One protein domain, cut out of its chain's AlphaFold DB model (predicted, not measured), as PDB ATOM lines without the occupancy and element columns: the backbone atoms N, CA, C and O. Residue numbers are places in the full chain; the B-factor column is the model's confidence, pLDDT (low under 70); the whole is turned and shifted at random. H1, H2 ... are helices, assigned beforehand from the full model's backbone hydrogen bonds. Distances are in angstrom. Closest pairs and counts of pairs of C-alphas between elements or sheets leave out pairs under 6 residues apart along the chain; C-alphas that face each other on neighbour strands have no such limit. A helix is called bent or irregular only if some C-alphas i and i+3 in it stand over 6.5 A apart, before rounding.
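Overview. This is residues 175 to 258 of the 731 residues of the protein "Retrovirus-related Pol polyprotein from type-1 retrotransposable element R2" of Stylophora pistillata (UniProt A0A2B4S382). Three helices pack together with their axes crossed: the longest, H3, runs along the length of the domain, and H1 and H2 cross it obliquely, the three centres making a triangle. A long loop, residues 188 to 208, leaves the end of H1, folds back outside the helices and comes round to the start of H2, while a shorter loop joins H2 to H3. The printed part has 84 residues with three named helices in the order H1, H2, H3 and no named strand, and its class is all helix. It is compact, with a radius of gyration of the C-alphas of 12.8 A and spans of 36 by 25 by 22 A.

Arrangement. H1, residues 175 to 187, touches H3, residues 235 to 256, with 19 pairs of C-alphas within 8 A. The closest C-alphas of the two are those of Pro 180 and Ser 248, 4.7 A apart, and the helices run opposite ways at a steep tilt of 50 degrees. H1 and H2, residues 209 to 225, only just touch, with 3 pairs of C-alphas within 8 A. H1 touches H2 with residues 176 to 181 alone, and H2 touches H1 with residues 218 to 222 alone; the closest C-alphas of the two are those of Ala 177 and Ala 218, 6.7 A apart. These two helices run the same way at a steep tilt of 56 degrees. H2 touches H3, the closest C-alphas being those of Val 219 and Leu 246, 6.1 A apart, and they run opposite ways at a steep tilt of 48 degrees. The packing of the helices is mostly crossed. In H2 and H3 every O i to N i+4 pair is within hydrogen-bond range; in H1 5 of 9 are.

Along the chain. H1 begins at C-alpha 175, (21.378, -32.911, 20.754), and measures 19.1 A from first to last C-alpha. H1 is irregular, but only just: C-alphas 177 and 180 are 6.6 A apart, and its line is a rough one. H2 begins at C-alpha 209, (29.623, -46.834, 31.265), and measures 24.6 A. H3 measures 31.1 A and ends at C-alpha 256, (20.820, -33.404, 28.478).

Size, cuts and confidence. The two C-alphas farthest apart, those of Glu 233 and Gly 258, are 39.0 A apart, and those of Glu 175 and Gly 258, the first and last printed residues, are 12.9 A apart. The printed part has no cut. The link from H1 to H2, 21 residues, is long; the link from H2 to H3, 9 residues, is short. The mean pLDDT of the printed part is 70.3, and 43 residues are under 70: residues 175 to 196, 198 to 204, 225 to 237 and residue 239.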
ATOM      1  N   GLU A 175      21.261 -34.001  19.776       50.34
ATOM      2  CA  GLU A 175      21.378 -32.911  20.754       50.34
ATOM      3  C   GLU A 175      22.751 -32.827  21.455       50.34
ATOM      4  O   GLU A 175      23.193 -31.730  21.810       50.34
ATOM      5  N   LEU A 176      23.459 -33.950  21.625       52.88
ATOM      6  CA  LEU A 176      24.797 -34.016  22.234       52.88
ATOM      7  C   LEU A 176      25.907 -33.569  21.268       52.88
ATOM      8  O   LEU A 176      27.008 -33.271  21.722       52.88
ATOM      9  N   ALA A 177      25.612 -33.446  19.970       54.56
ATOM     10  CA  ALA A 177      26.527 -32.893  18.970       54.56
ATOM     11  C   ALA A 177      26.476 -31.351  18.904       54.56
ATOM     12  O   ALA A 177      27.504 -30.700  18.718       54.56
ATOM     13  N   GLN A 178      25.299 -30.742  19.103       59.22
ATOM     14  CA  GLN A 178      25.094 -29.300  18.877       59.22
ATOM     15  C   GLN A 178      25.226 -28.434  20.143       59.22
ATOM     16  O   GLN A 178      25.759 -27.323  20.083       59.22
ATOM     17  N   LEU A 179      24.770 -28.914  21.309       62.91
ATOM     18  CA  LEU A 179      24.849 -28.152  22.568       62.91
ATOM     19  C   LEU A 179      26.288 -27.820  23.013       62.91
ATOM     20  O   LEU A 179      26.518 -26.692  23.464       62.91
ATOM     21  N   PRO A 180      27.267 -28.746  22.925       66.81
ATOM     22  CA  PRO A 180      28.635 -28.449  23.335       66.81
ATOM     23  C   PRO A 180      29.268 -27.317  22.523       66.81
ATOM     24  O   PRO A 180      30.022 -26.527  23.084       66.81
ATOM     25  N   ALA A 181      28.939 -27.183  21.233       65.44
ATOM     26  CA  ALA A 181      29.485 -26.131  20.375       65.44
ATOM     27  C   ALA A 181      29.078 -24.720  20.848       65.44
ATOM     28  O   ALA A 181      29.896 -23.799  20.826       65.44
ATOM     29  N   GLN A 182      27.853 -24.562  21.366       66.88
ATOM     30  CA  GLN A 182      27.359 -23.293  21.926       66.88
ATOM     31  C   GLN A 182      28.125 -22.886  23.196       66.88
ATOM     32  O   GLN A 182      28.522 -21.728  23.357       66.88
ATOM     33  N   PHE A 183      28.377 -23.843  24.098       67.62
ATOM     34  CA  PHE A 183      29.188 -23.595  25.292       67.62
ATOM     35  C   PHE A 183      30.659 -23.358  24.937       67.62
ATOM     36  O   PHE A 183      31.291 -22.468  25.506       67.62
ATOM     37  N   LEU A 184      31.187 -24.085  23.952       69.12
ATOM     38  CA  LEU A 184      32.572 -23.960  23.516       69.12
ATOM     39  C   LEU A 184      32.863 -22.576  22.927       69.12
ATOM     40  O   LEU A 184      33.878 -21.976  23.281       69.12
ATOM     41  N   ALA A 185      31.956 -22.035  22.108       67.31
ATOM     42  CA  ALA A 185      32.071 -20.685  21.552       67.31
ATOM     43  C   ALA A 185      32.144 -19.599  22.642       67.31
ATOM     44  O   ALA A 185      32.847 -18.601  22.486       67.31
ATOM     45  N   SER A 186      31.475 -19.820  23.779       65.56
ATOM     46  CA  SER A 186      31.499 -18.899  24.923       65.56
ATOM     47  C   SER A 186      32.782 -19.020  25.757       65.56
ATOM     48  O   SER A 186      33.232 -18.044  26.347       65.56
ATOM     49  N   VAL A 187      33.397 -20.208  25.814       65.81
ATOM     50  CA  VAL A 187      34.561 -20.498  26.678       65.81
ATOM     51  C   VAL A 187      35.906 -20.349  25.939       65.81
ATOM     52  O   VAL A 187      36.949 -20.224  26.577       65.81
ATOM     53  N   LYS A 188      35.920 -20.339  24.599       64.38
ATOM     54  CA  LYS A 188      37.146 -20.263  23.772       64.38
ATOM     55  C   LYS A 188      37.682 -18.833  23.548       64.38
ATOM     56  O   LYS A 188      38.802 -18.697  23.056       64.38
ATOM     57  N   GLN A 189      36.934 -17.794  23.933       63.41
ATOM     58  CA  GLN A 189      37.146 -16.403  23.491       63.41
ATOM     59  C   GLN A 189      38.545 -15.821  23.769       63.41
ATOM     60  O   GLN A 189      39.079 -15.144  22.897       63.41
ATOM     61  N   SER A 190      39.188 -16.114  24.907       56.88
ATOM     62  CA  SER A 190      40.521 -15.563  25.222       56.88
ATOM     63  C   SER A 190      41.449 -16.554  25.958       56.88
ATOM     64  O   SER A 190      40.990 -17.370  26.770       56.88
ATOM     65  N   PRO A 191      42.764 -16.589  25.636       55.66
ATOM     66  CA  PRO A 191      43.746 -17.435  26.320       55.66
ATOM     67  C   PRO A 191      43.834 -17.173  27.821       55.66
ATOM     68  O   PRO A 191      44.161 -16.076  28.249       55.66
ATOM     69  N   GLY A 192      43.560 -18.206  28.627       50.44
ATOM     70  CA  GLY A 192      43.660 -18.137  30.088       50.44
ATOM     71  C   GLY A 192      42.465 -17.496  30.803       50.44
ATOM     72  O   GLY A 192      42.445 -17.513  32.034       50.44
ATOM     73  N   ASP A 193      41.462 -17.002  30.073       55.88
ATOM     74  CA  ASP A 193      40.207 -16.532  30.652       55.88
ATOM     75  C   ASP A 193      39.166 -17.658  30.665       55.88
ATOM     76  O   ASP A 193      38.853 -18.279  29.649       55.88
ATOM     77  N   PHE A 194      38.630 -17.931  31.850       61.66
ATOM     78  CA  PHE A 194      37.582 -18.925  32.066       61.66
ATOM     79  C   PHE A 194      36.300 -18.292  32.620       61.66
ATOM     80  O   PHE A 194      35.424 -19.017  33.091       61.66
ATOM     81  N   SER A 195      36.179 -16.960  32.566       56.31
ATOM     82  CA  SER A 195      34.995 -16.202  32.990       56.31
ATOM     83  C   SER A 195      33.711 -16.673  32.295       56.31
ATOM     84  O   SER A 195      32.657 -16.724  32.926       56.31
ATOM     85  N   GLY A 196      33.813 -17.145  31.046       58.12
ATOM     86  CA  GLY A 196      32.711 -17.745  30.284       58.12
ATOM     87  C   GLY A 196      32.187 -19.091  30.818       58.12
ATOM     88  O   GLY A 196      31.234 -19.647  30.268       58.12
ATOM     89  N   ARG A 197      32.775 -19.662  31.883       70.38
ATOM     90  CA  ARG A 197      32.287 -20.899  32.519       70.38
ATOM     91  C   ARG A 197      31.165 -20.615  33.515       70.38
ATOM     92  O   ARG A 197      31.379 -20.557  34.723       70.38
ATOM     93  N   CYS A 198      29.942 -20.512  33.009       60.94
ATOM     94  CA  CYS A 198      28.770 -20.186  33.830       60.94
ATOM     95  C   CYS A 198      28.207 -21.359  34.661       60.94
ATOM     96  O   CYS A 198      27.306 -21.159  35.477       60.94
ATOM     97  N   TYR A 199      28.698 -22.590  34.474       62.38
ATOM     98  CA  TYR A 199      28.152 -23.793  35.104       62.38
ATOM     99  C   TYR A 199      29.198 -24.512  35.963       62.38
ATOM    100  O   TYR A 199      30.312 -24.789  35.531       62.38
ATOM    101  N   ASP A 200      28.813 -24.874  37.190       62.69
ATOM    102  CA  ASP A 200      29.636 -25.706  38.073       62.69
ATOM    103  C   ASP A 200      29.594 -27.178  37.609       62.69
ATOM    104  O   ASP A 200      28.507 -27.778  37.652       62.69
ATOM    105  N   PRO A 201      30.740 -27.778  37.221       65.00
ATOM    106  CA  PRO A 201      30.806 -29.157  36.749       65.00
ATOM    107  C   PRO A 201      30.696 -30.196  37.879       65.00
ATOM    108  O   PRO A 201      30.684 -31.392  37.619       65.00
ATOM    109  N   ARG A 202      30.598 -29.798  39.154       62.41
ATOM    110  CA  ARG A 202      30.407 -30.760  40.247       62.41
ATOM    111  C   ARG A 202      28.998 -31.351  40.215       62.41
ATOM    112  O   ARG A 202      27.991 -30.627  40.179       62.41
ATOM    113  N   THR A 203      28.939 -32.676  40.311       66.62
ATOM    114  CA  THR A 203      27.707 -33.461  40.403       66.62
ATOM    115  C   THR A 203      27.801 -34.516  41.509       66.62
ATOM    116  O   THR A 203      28.889 -34.936  41.893       66.62
ATOM    117  N   LYS A 204      26.646 -34.907  42.063       62.34
ATOM    118  CA  LYS A 204      26.507 -36.066  42.965       62.34
ATOM    119  C   LYS A 204      25.986 -37.311  42.233       62.34
ATOM    120  O   LYS A 204      25.871 -38.359  42.856       62.34
ATOM    121  N   GLN A 205      25.602 -37.175  40.964       73.06
ATOM    122  CA  GLN A 205      25.123 -38.280  40.138       73.06
ATOM    123  C   GLN A 205      26.307 -38.976  39.454       73.06
ATOM    124  O   GLN A 205      27.257 -38.307  39.045       73.06
ATOM    125  N   LYS A 206      26.249 -40.307  39.343       76.31
ATOM    126  CA  LYS A 206      27.284 -41.130  38.704       76.31
ATOM    127  C   LYS A 206      26.848 -41.459  37.264       76.31
ATOM    128  O   LYS A 206      25.746 -41.986  37.112       76.31
ATOM    129  N   PRO A 207      27.644 -41.127  36.230       80.44
ATOM    130  CA  PRO A 207      27.394 -41.570  34.854       80.44
ATOM    131  C   PRO A 207      27.470 -43.099  34.732       80.44
ATOM    132  O   PRO A 207      28.191 -43.736  35.503       80.44
ATOM    133  N   THR A 208      26.746 -43.683  33.776       78.88
ATOM    134  CA  THR A 208      26.910 -45.101  33.399       78.88
ATOM    135  C   THR A 208      28.133 -45.297  32.490       78.88
ATOM    136  O   THR A 208      28.694 -44.319  31.997       78.88
ATOM    137  N   GLY A 209      28.551 -46.544  32.235       72.69
ATOM    138  CA  GLY A 209      29.623 -46.834  31.265       72.69
ATOM    139  C   GLY A 209      29.305 -46.280  29.872       72.69
ATOM    140  O   GLY A 209      30.068 -45.485  29.335       72.69
ATOM    141  N   ASN A 210      28.092 -46.548  29.376       74.25
ATOM    142  CA  ASN A 210      27.616 -46.013  28.097       74.25
ATOM    143  C   ASN A 210      27.569 -44.471  28.065       74.25
ATOM    144  O   ASN A 210      27.805 -43.847  27.033       74.25
ATOM    145  N   ASP A 211      27.279 -43.814  29.196       79.69
ATOM    146  CA  ASP A 211      27.344 -42.350  29.278       79.69
ATOM    147  C   ASP A 211      28.779 -41.835  29.091       79.69
ATOM    148  O   ASP A 211      28.985 -40.809  28.441       79.69
ATOM    149  N   ILE A 212      29.766 -42.537  29.656       80.12
ATOM    150  CA  ILE A 212      31.187 -42.198  29.527       80.12
ATOM    151  C   ILE A 212      31.644 -42.387  28.079       80.12
ATOM    152  O   ILE A 212      32.319 -41.506  27.547       80.12
ATOM    153  N   ASP A 213      31.227 -43.465  27.417       76.50
ATOM    154  CA  ASP A 213      31.571 -43.727  26.016       76.50
ATOM    155  C   ASP A 213      30.998 -42.662  25.077       76.50
ATOM    156  O   ASP A 213      31.720 -42.117  24.237       76.50
ATOM    157  N   ASN A 214      29.741 -42.266  25.289       79.25
ATOM    158  CA  ASN A 214      29.107 -41.177  24.547       79.25
ATOM    159  C   ASN A 214      29.818 -39.832  24.757       79.25
ATOM    160  O   ASN A 214      30.068 -39.098  23.799       79.25
ATOM    161  N   VAL A 215      30.189 -39.511  26.002       82.75
ATOM    162  CA  VAL A 215      30.967 -38.304  26.322       82.75
ATOM    163  C   VAL A 215      32.338 -38.345  25.645       82.75
ATOM    164  O   VAL A 215      32.742 -37.355  25.038       82.75
ATOM    165  N   ASN A 216      33.040 -39.477  25.701       81.12
ATOM    166  CA  ASN A 216      34.355 -39.642  25.083       81.12
ATOM    167  C   ASN A 216      34.287 -39.494  23.560       81.12
ATOM    168  O   ASN A 216      35.136 -38.828  22.966       81.12
ATOM    169  N   THR A 217      33.266 -40.066  22.923       79.69
ATOM    170  CA  THR A 217      33.028 -39.921  21.483       79.69
ATOM    171  C   THR A 217      32.741 -38.467  21.112       79.69
ATOM    172  O   THR A 217      33.407 -37.936  20.227       79.69
ATOM    173  N   ALA A 218      31.873 -37.770  21.852       80.06
ATOM    174  CA  ALA A 218      31.600 -36.350  21.620       80.06
ATOM    175  C   ALA A 218      32.844 -35.459  21.818       80.06
ATOM    176  O   ALA A 218      33.075 -34.531  21.043       80.06
ATOM    177  N   VAL A 219      33.679 -35.748  22.824       81.50
ATOM    178  CA  VAL A 219      34.957 -35.045  23.033       81.50
ATOM    179  C   VAL A 219      35.907 -35.272  21.858       81.50
ATOM    180  O   VAL A 219      36.492 -34.305  21.373       81.50
ATOM    181  N   ARG A 220      36.052 -36.517  21.378       79.88
ATOM    182  CA  ARG A 220      36.923 -36.847  20.236       79.88
ATOM    183  C   ARG A 220      36.492 -36.128  18.962       79.88
ATOM    184  O   ARG A 220      37.339 -35.533  18.302       79.88
ATOM    185  N   GLU A 221      35.202 -36.133  18.643       80.12
ATOM    186  CA  GLU A 221      34.686 -35.460  17.445       80.12
ATOM    187  C   GLU A 221      34.873 -33.940  17.520       80.12
ATOM    188  O   GLU A 221      35.395 -33.325  16.592       80.12
ATOM    189  N   LEU A 222      34.578 -33.316  18.665       78.00
ATOM    190  CA  LEU A 222      34.789 -31.873  18.828       78.00
ATOM    191  C   LEU A 222      36.265 -31.477  18.834       78.00
ATOM    192  O   LEU A 222      36.583 -30.368  18.408       78.00
ATOM    193  N   LEU A 223      37.164 -32.345  19.297       77.62
ATOM    194  CA  LEU A 223      38.602 -32.118  19.164       77.62
ATOM    195  C   LEU A 223      39.044 -32.164  17.698       77.62
ATOM    196  O   LEU A 223      39.833 -31.316  17.311       77.62
ATOM    197  N   LYS A 224      38.508 -33.067  16.867       75.25
ATOM    198  CA  LYS A 224      38.814 -33.108  15.423       75.25
ATOM    199  C   LYS A 224      38.272 -31.887  14.671       75.25
ATOM    200  O   LYS A 224      38.941 -31.361  13.792       75.25
ATOM    201  N   CYS A 225      37.062 -31.432  15.009       69.06
ATOM    202  CA  CYS A 225      36.406 -30.311  14.323       69.06
ATOM    203  C   CYS A 225      36.945 -28.927  14.720       69.06
ATOM    204  O   CYS A 225      36.622 -27.930  14.076       69.06
ATOM    205  N   ASN A 226      37.722 -28.830  15.798       68.00
ATOM    206  CA  ASN A 226      38.380 -27.590  16.193       68.00
ATOM    207  C   ASN A 226      39.840 -27.647  15.747       68.00
ATOM    208  O   ASN A 226      40.480 -28.670  15.923       68.00
ATOM    209  N   MET A 227      40.394 -26.549  15.219       62.59
ATOM    210  CA  MET A 227      41.836 -26.462  14.951       62.59
ATOM    211  C   MET A 227      42.600 -26.491  16.279       62.59
ATOM    212  O   MET A 227      42.813 -25.454  16.913       62.59
ATOM    213  N   VAL A 228      42.895 -27.696  16.761       64.06
ATOM    214  CA  VAL A 228      43.722 -27.928  17.937       64.06
ATOM    215  C   VAL A 228      45.173 -27.863  17.465       64.06
ATOM    216  O   VAL A 228      45.501 -28.551  16.500       64.06
ATOM    217  N   PRO A 229      46.028 -27.045  18.101       64.94
ATOM    218  CA  PRO A 229      47.454 -27.056  17.806       64.94
ATOM    219  C   PRO A 229      48.023 -28.461  17.985       64.94
ATOM    220  O   PRO A 229      47.563 -29.194  18.871       64.94
ATOM    221  N   ASP A 230      49.009 -28.828  17.170       64.69
ATOM    222  CA  ASP A 230      49.733 -30.076  17.372       64.69
ATOM    223  C   ASP A 230      50.324 -30.064  18.796       64.69
ATOM    224  O   ASP A 230      51.010 -29.104  19.163       64.69
ATOM    225  N   PRO A 231      50.040 -31.072  19.642       64.12
ATOM    226  CA  PRO A 231      50.578 -31.119  20.994       64.12
ATOM    227  C   PRO A 231      52.113 -31.178  21.050       64.12
ATOM    228  O   PRO A 231      52.658 -30.910  22.117       64.12
ATOM    229  N   SER A 232      52.800 -31.505  19.950       50.91
ATOM    230  CA  SER A 232      54.259 -31.403  19.828       50.91
ATOM    231  C   SER A 232      54.756 -29.973  19.558       50.91
ATOM    232  O   SER A 232      55.869 -29.642  19.959       50.91
ATOM    233  N   GLU A 233      53.925 -29.105  18.969       62.53
ATOM    234  CA  GLU A 233      54.268 -27.713  18.640       62.53
ATOM    235  C   GLU A 233      53.754 -26.707  19.687       62.53
ATOM    236  O   GLU A 233      54.485 -25.812  20.108       62.53
ATOM    237  N   ASP A 234      52.510 -26.862  20.158       59.91
ATOM    238  CA  ASP A 234      51.921 -26.047  21.230       59.91
ATOM    239  C   ASP A 234      51.124 -26.915  22.228       59.91
ATOM    240  O   ASP A 234      49.881 -26.966  22.209       59.91
ATOM    241  N   PRO A 235      51.830 -27.569  23.176       60.66
ATOM    242  CA  PRO A 235      51.213 -28.394  24.211       60.66
ATOM    243  C   PRO A 235      50.189 -27.624  25.056       60.66
ATOM    244  O   PRO A 235      49.198 -28.186  25.525       60.66
ATOM    245  N   PHE A 236      50.411 -26.327  25.276       58.50
ATOM    246  CA  PHE A 236      49.576 -25.489  26.133       58.50
ATOM    247  C   PHE A 236      48.282 -25.066  25.447       58.50
ATOM    248  O   PHE A 236      47.221 -25.075  26.081       58.50
ATOM    249  N   GLY A 237      48.357 -24.730  24.162       65.50
ATOM    250  CA  GLY A 237      47.203 -24.487  23.308       65.50
ATOM    251  C   GLY A 237      46.357 -25.740  23.129       65.50
ATOM    252  O   GLY A 237      45.137 -25.663  23.316       65.50
ATOM    253  N   TYR A 238      46.990 -26.898  22.890       72.50
ATOM    254  CA  TYR A 238      46.312 -28.199  22.849       72.50
ATOM    255  C   TYR A 238      45.536 -28.453  24.141       72.50
ATOM    256  O   TYR A 238      44.314 -28.632  24.143       72.50
ATOM    257  N   LEU A 239      46.247 -28.397  25.269       68.81
ATOM    258  CA  LEU A 239      45.692 -28.650  26.586       68.81
ATOM    259  C   LEU A 239      44.527 -27.681  26.864       68.81
ATOM    260  O   LEU A 239      43.445 -28.105  27.284       68.81
ATOM    261  N   ARG A 240      44.702 -26.378  26.607       73.62
ATOM    262  CA  ARG A 240      43.645 -25.373  26.794       73.62
ATOM    263  C   ARG A 240      42.397 -25.733  25.989       73.62
ATOM    264  O   ARG A 240      41.294 -25.677  26.539       73.62
ATOM    265  N   MET A 241      42.561 -26.100  24.719       76.06
ATOM    266  CA  MET A 241      41.448 -26.463  23.843       76.06
ATOM    267  C   MET A 241      40.719 -27.703  24.354       76.06
ATOM    268  O   MET A 241      39.499 -27.670  24.515       76.06
ATOM    269  N   ALA A 242      41.467 -28.748  24.712       78.06
ATOM    270  CA  ALA A 242      40.917 -29.963  25.301       78.06
ATOM    271  C   ALA A 242      40.117 -29.674  26.576       78.06
ATOM    272  O   ALA A 242      39.025 -30.209  26.763       78.06
ATOM    273  N   ASN A 243      40.592 -28.756  27.421       80.06
ATOM    274  CA  ASN A 243      39.871 -28.358  28.626       80.06
ATOM    275  C   ASN A 243      38.540 -27.652  28.322       80.06
ATOM    276  O   ASN A 243      37.540 -27.901  28.997       80.06
ATOM    277  N   CYS A 244      38.520 -26.770  27.320       78.62
ATOM    278  CA  CYS A 244      37.312 -26.066  26.891       78.62
ATOM    279  C   CYS A 244      36.297 -27.020  26.247       78.62
ATOM    280  O   CYS A 244      35.110 -26.940  26.571       78.62
ATOM    281  N   VAL A 245      36.758 -27.942  25.396       82.44
ATOM    282  CA  VAL A 245      35.914 -28.977  24.781       82.44
ATOM    283  C   VAL A 245      35.311 -29.861  25.864       82.44
ATOM    284  O   VAL A 245      34.090 -29.989  25.932       82.44
ATOM    285  N   LEU A 246      36.134 -30.385  26.777       83.62
ATOM    286  CA  LEU A 246      35.653 -31.270  27.832       83.62
ATOM    287  C   LEU A 246      34.625 -30.585  28.733       83.62
ATOM    288  O   LEU A 246      33.570 -31.153  28.998       83.62
ATOM    289  N   TYR A 247      34.899 -29.358  29.185       82.69
ATOM    290  CA  TYR A 247      33.927 -28.592  29.965       82.69
ATOM    291  C   TYR A 247      32.597 -28.458  29.209       82.69
ATOM    292  O   TYR A 247      31.536 -28.711  29.775       82.69
ATOM    293  N   SER A 248      32.653 -28.115  27.924       82.81
ATOM    294  CA  SER A 248      31.461 -27.891  27.103       82.81
ATOM    295  C   SER A 248      30.641 -29.164  26.905       82.81
ATOM    296  O   SER A 248      29.421 -29.129  27.070       82.81
ATOM    297  N   VAL A 249      31.298 -30.298  26.640       84.81
ATOM    298  CA  VAL A 249      30.642 -31.609  26.507       84.81
ATOM    299  C   VAL A 249      30.034 -32.055  27.831       84.81
ATOM    300  O   VAL A 249      28.885 -32.481  27.858       84.81
ATOM    301  N   ILE A 250      30.753 -31.909  28.946       83.88
ATOM    302  CA  ILE A 250      30.262 -32.324  30.266       83.88
ATOM    303  C   ILE A 250      29.052 -31.492  30.701       83.88
ATOM    304  O   ILE A 250      28.075 -32.040  31.210       83.88
ATOM    305  N   ILE A 251      29.073 -30.173  30.486       82.00
ATOM    306  CA  ILE A 251      27.922 -29.322  30.803       82.00
ATOM    307  C   ILE A 251      26.739 -29.636  29.885       82.00
ATOM    308  O   ILE A 251      25.618 -29.755  30.381       82.00
ATOM    309  N   ALA A 252      26.971 -29.836  28.586       81.81
ATOM    310  CA  ALA A 252      25.936 -30.277  27.656       81.81
ATOM    311  C   ALA A 252      25.319 -31.615  28.086       81.81
ATOM    312  O   ALA A 252      24.099 -31.719  28.180       81.81
ATOM    313  N   PHE A 253      26.148 -32.593  28.456       84.56
ATOM    314  CA  PHE A 253      25.716 -33.880  28.995       84.56
ATOM    315  C   PHE A 253      24.879 -33.715  30.272       84.56
ATOM    316  O   PHE A 253      23.812 -34.315  30.401       84.56
ATOM    317  N   TYR A 254      25.290 -32.853  31.207       82.81
ATOM    318  CA  TYR A 254      24.505 -32.592  32.418       82.81
ATOM    319  C   TYR A 254      23.174 -31.900  32.141       82.81
ATOM    320  O   TYR A 254      22.206 -32.143  32.865       82.81
ATOM    321  N   VAL A 255      23.110 -31.034  31.133       77.94
ATOM    322  CA  VAL A 255      21.853 -30.418  30.697       77.94
ATOM    323  C   VAL A 255      20.959 -31.464  30.028       77.94
ATOM    324  O   VAL A 255      19.786 -31.549  30.384       77.94
ATOM    325  N   PHE A 256      21.519 -32.310  29.159       80.50
ATOM    326  CA  PHE A 256      20.820 -33.404  28.478       80.50
ATOM    327  C   PHE A 256      20.220 -34.413  29.468       80.50
ATOM    328  O   PHE A 256      19.034 -34.721  29.414       80.50
ATOM    329  N   LYS A 257      20.994 -34.844  30.472       79.38
ATOM    330  CA  LYS A 257      20.506 -35.726  31.548       79.38
ATOM    331  C   LYS A 257      19.567 -35.027  32.543       79.38
ATOM    332  O   LYS A 257      19.107 -35.650  33.500       79.38
ATOM    333  N   GLY A 258      19.312 -33.726  32.385       73.06
ATOM    334  CA  GLY A 258      18.491 -32.930  33.303       73.06
ATOM    335  C   GLY A 258      19.117 -32.726  34.689       73.06
ATOM    336  O   GLY A 258      18.439 -32.295  35.627       73.06
TER     337      GLY A 258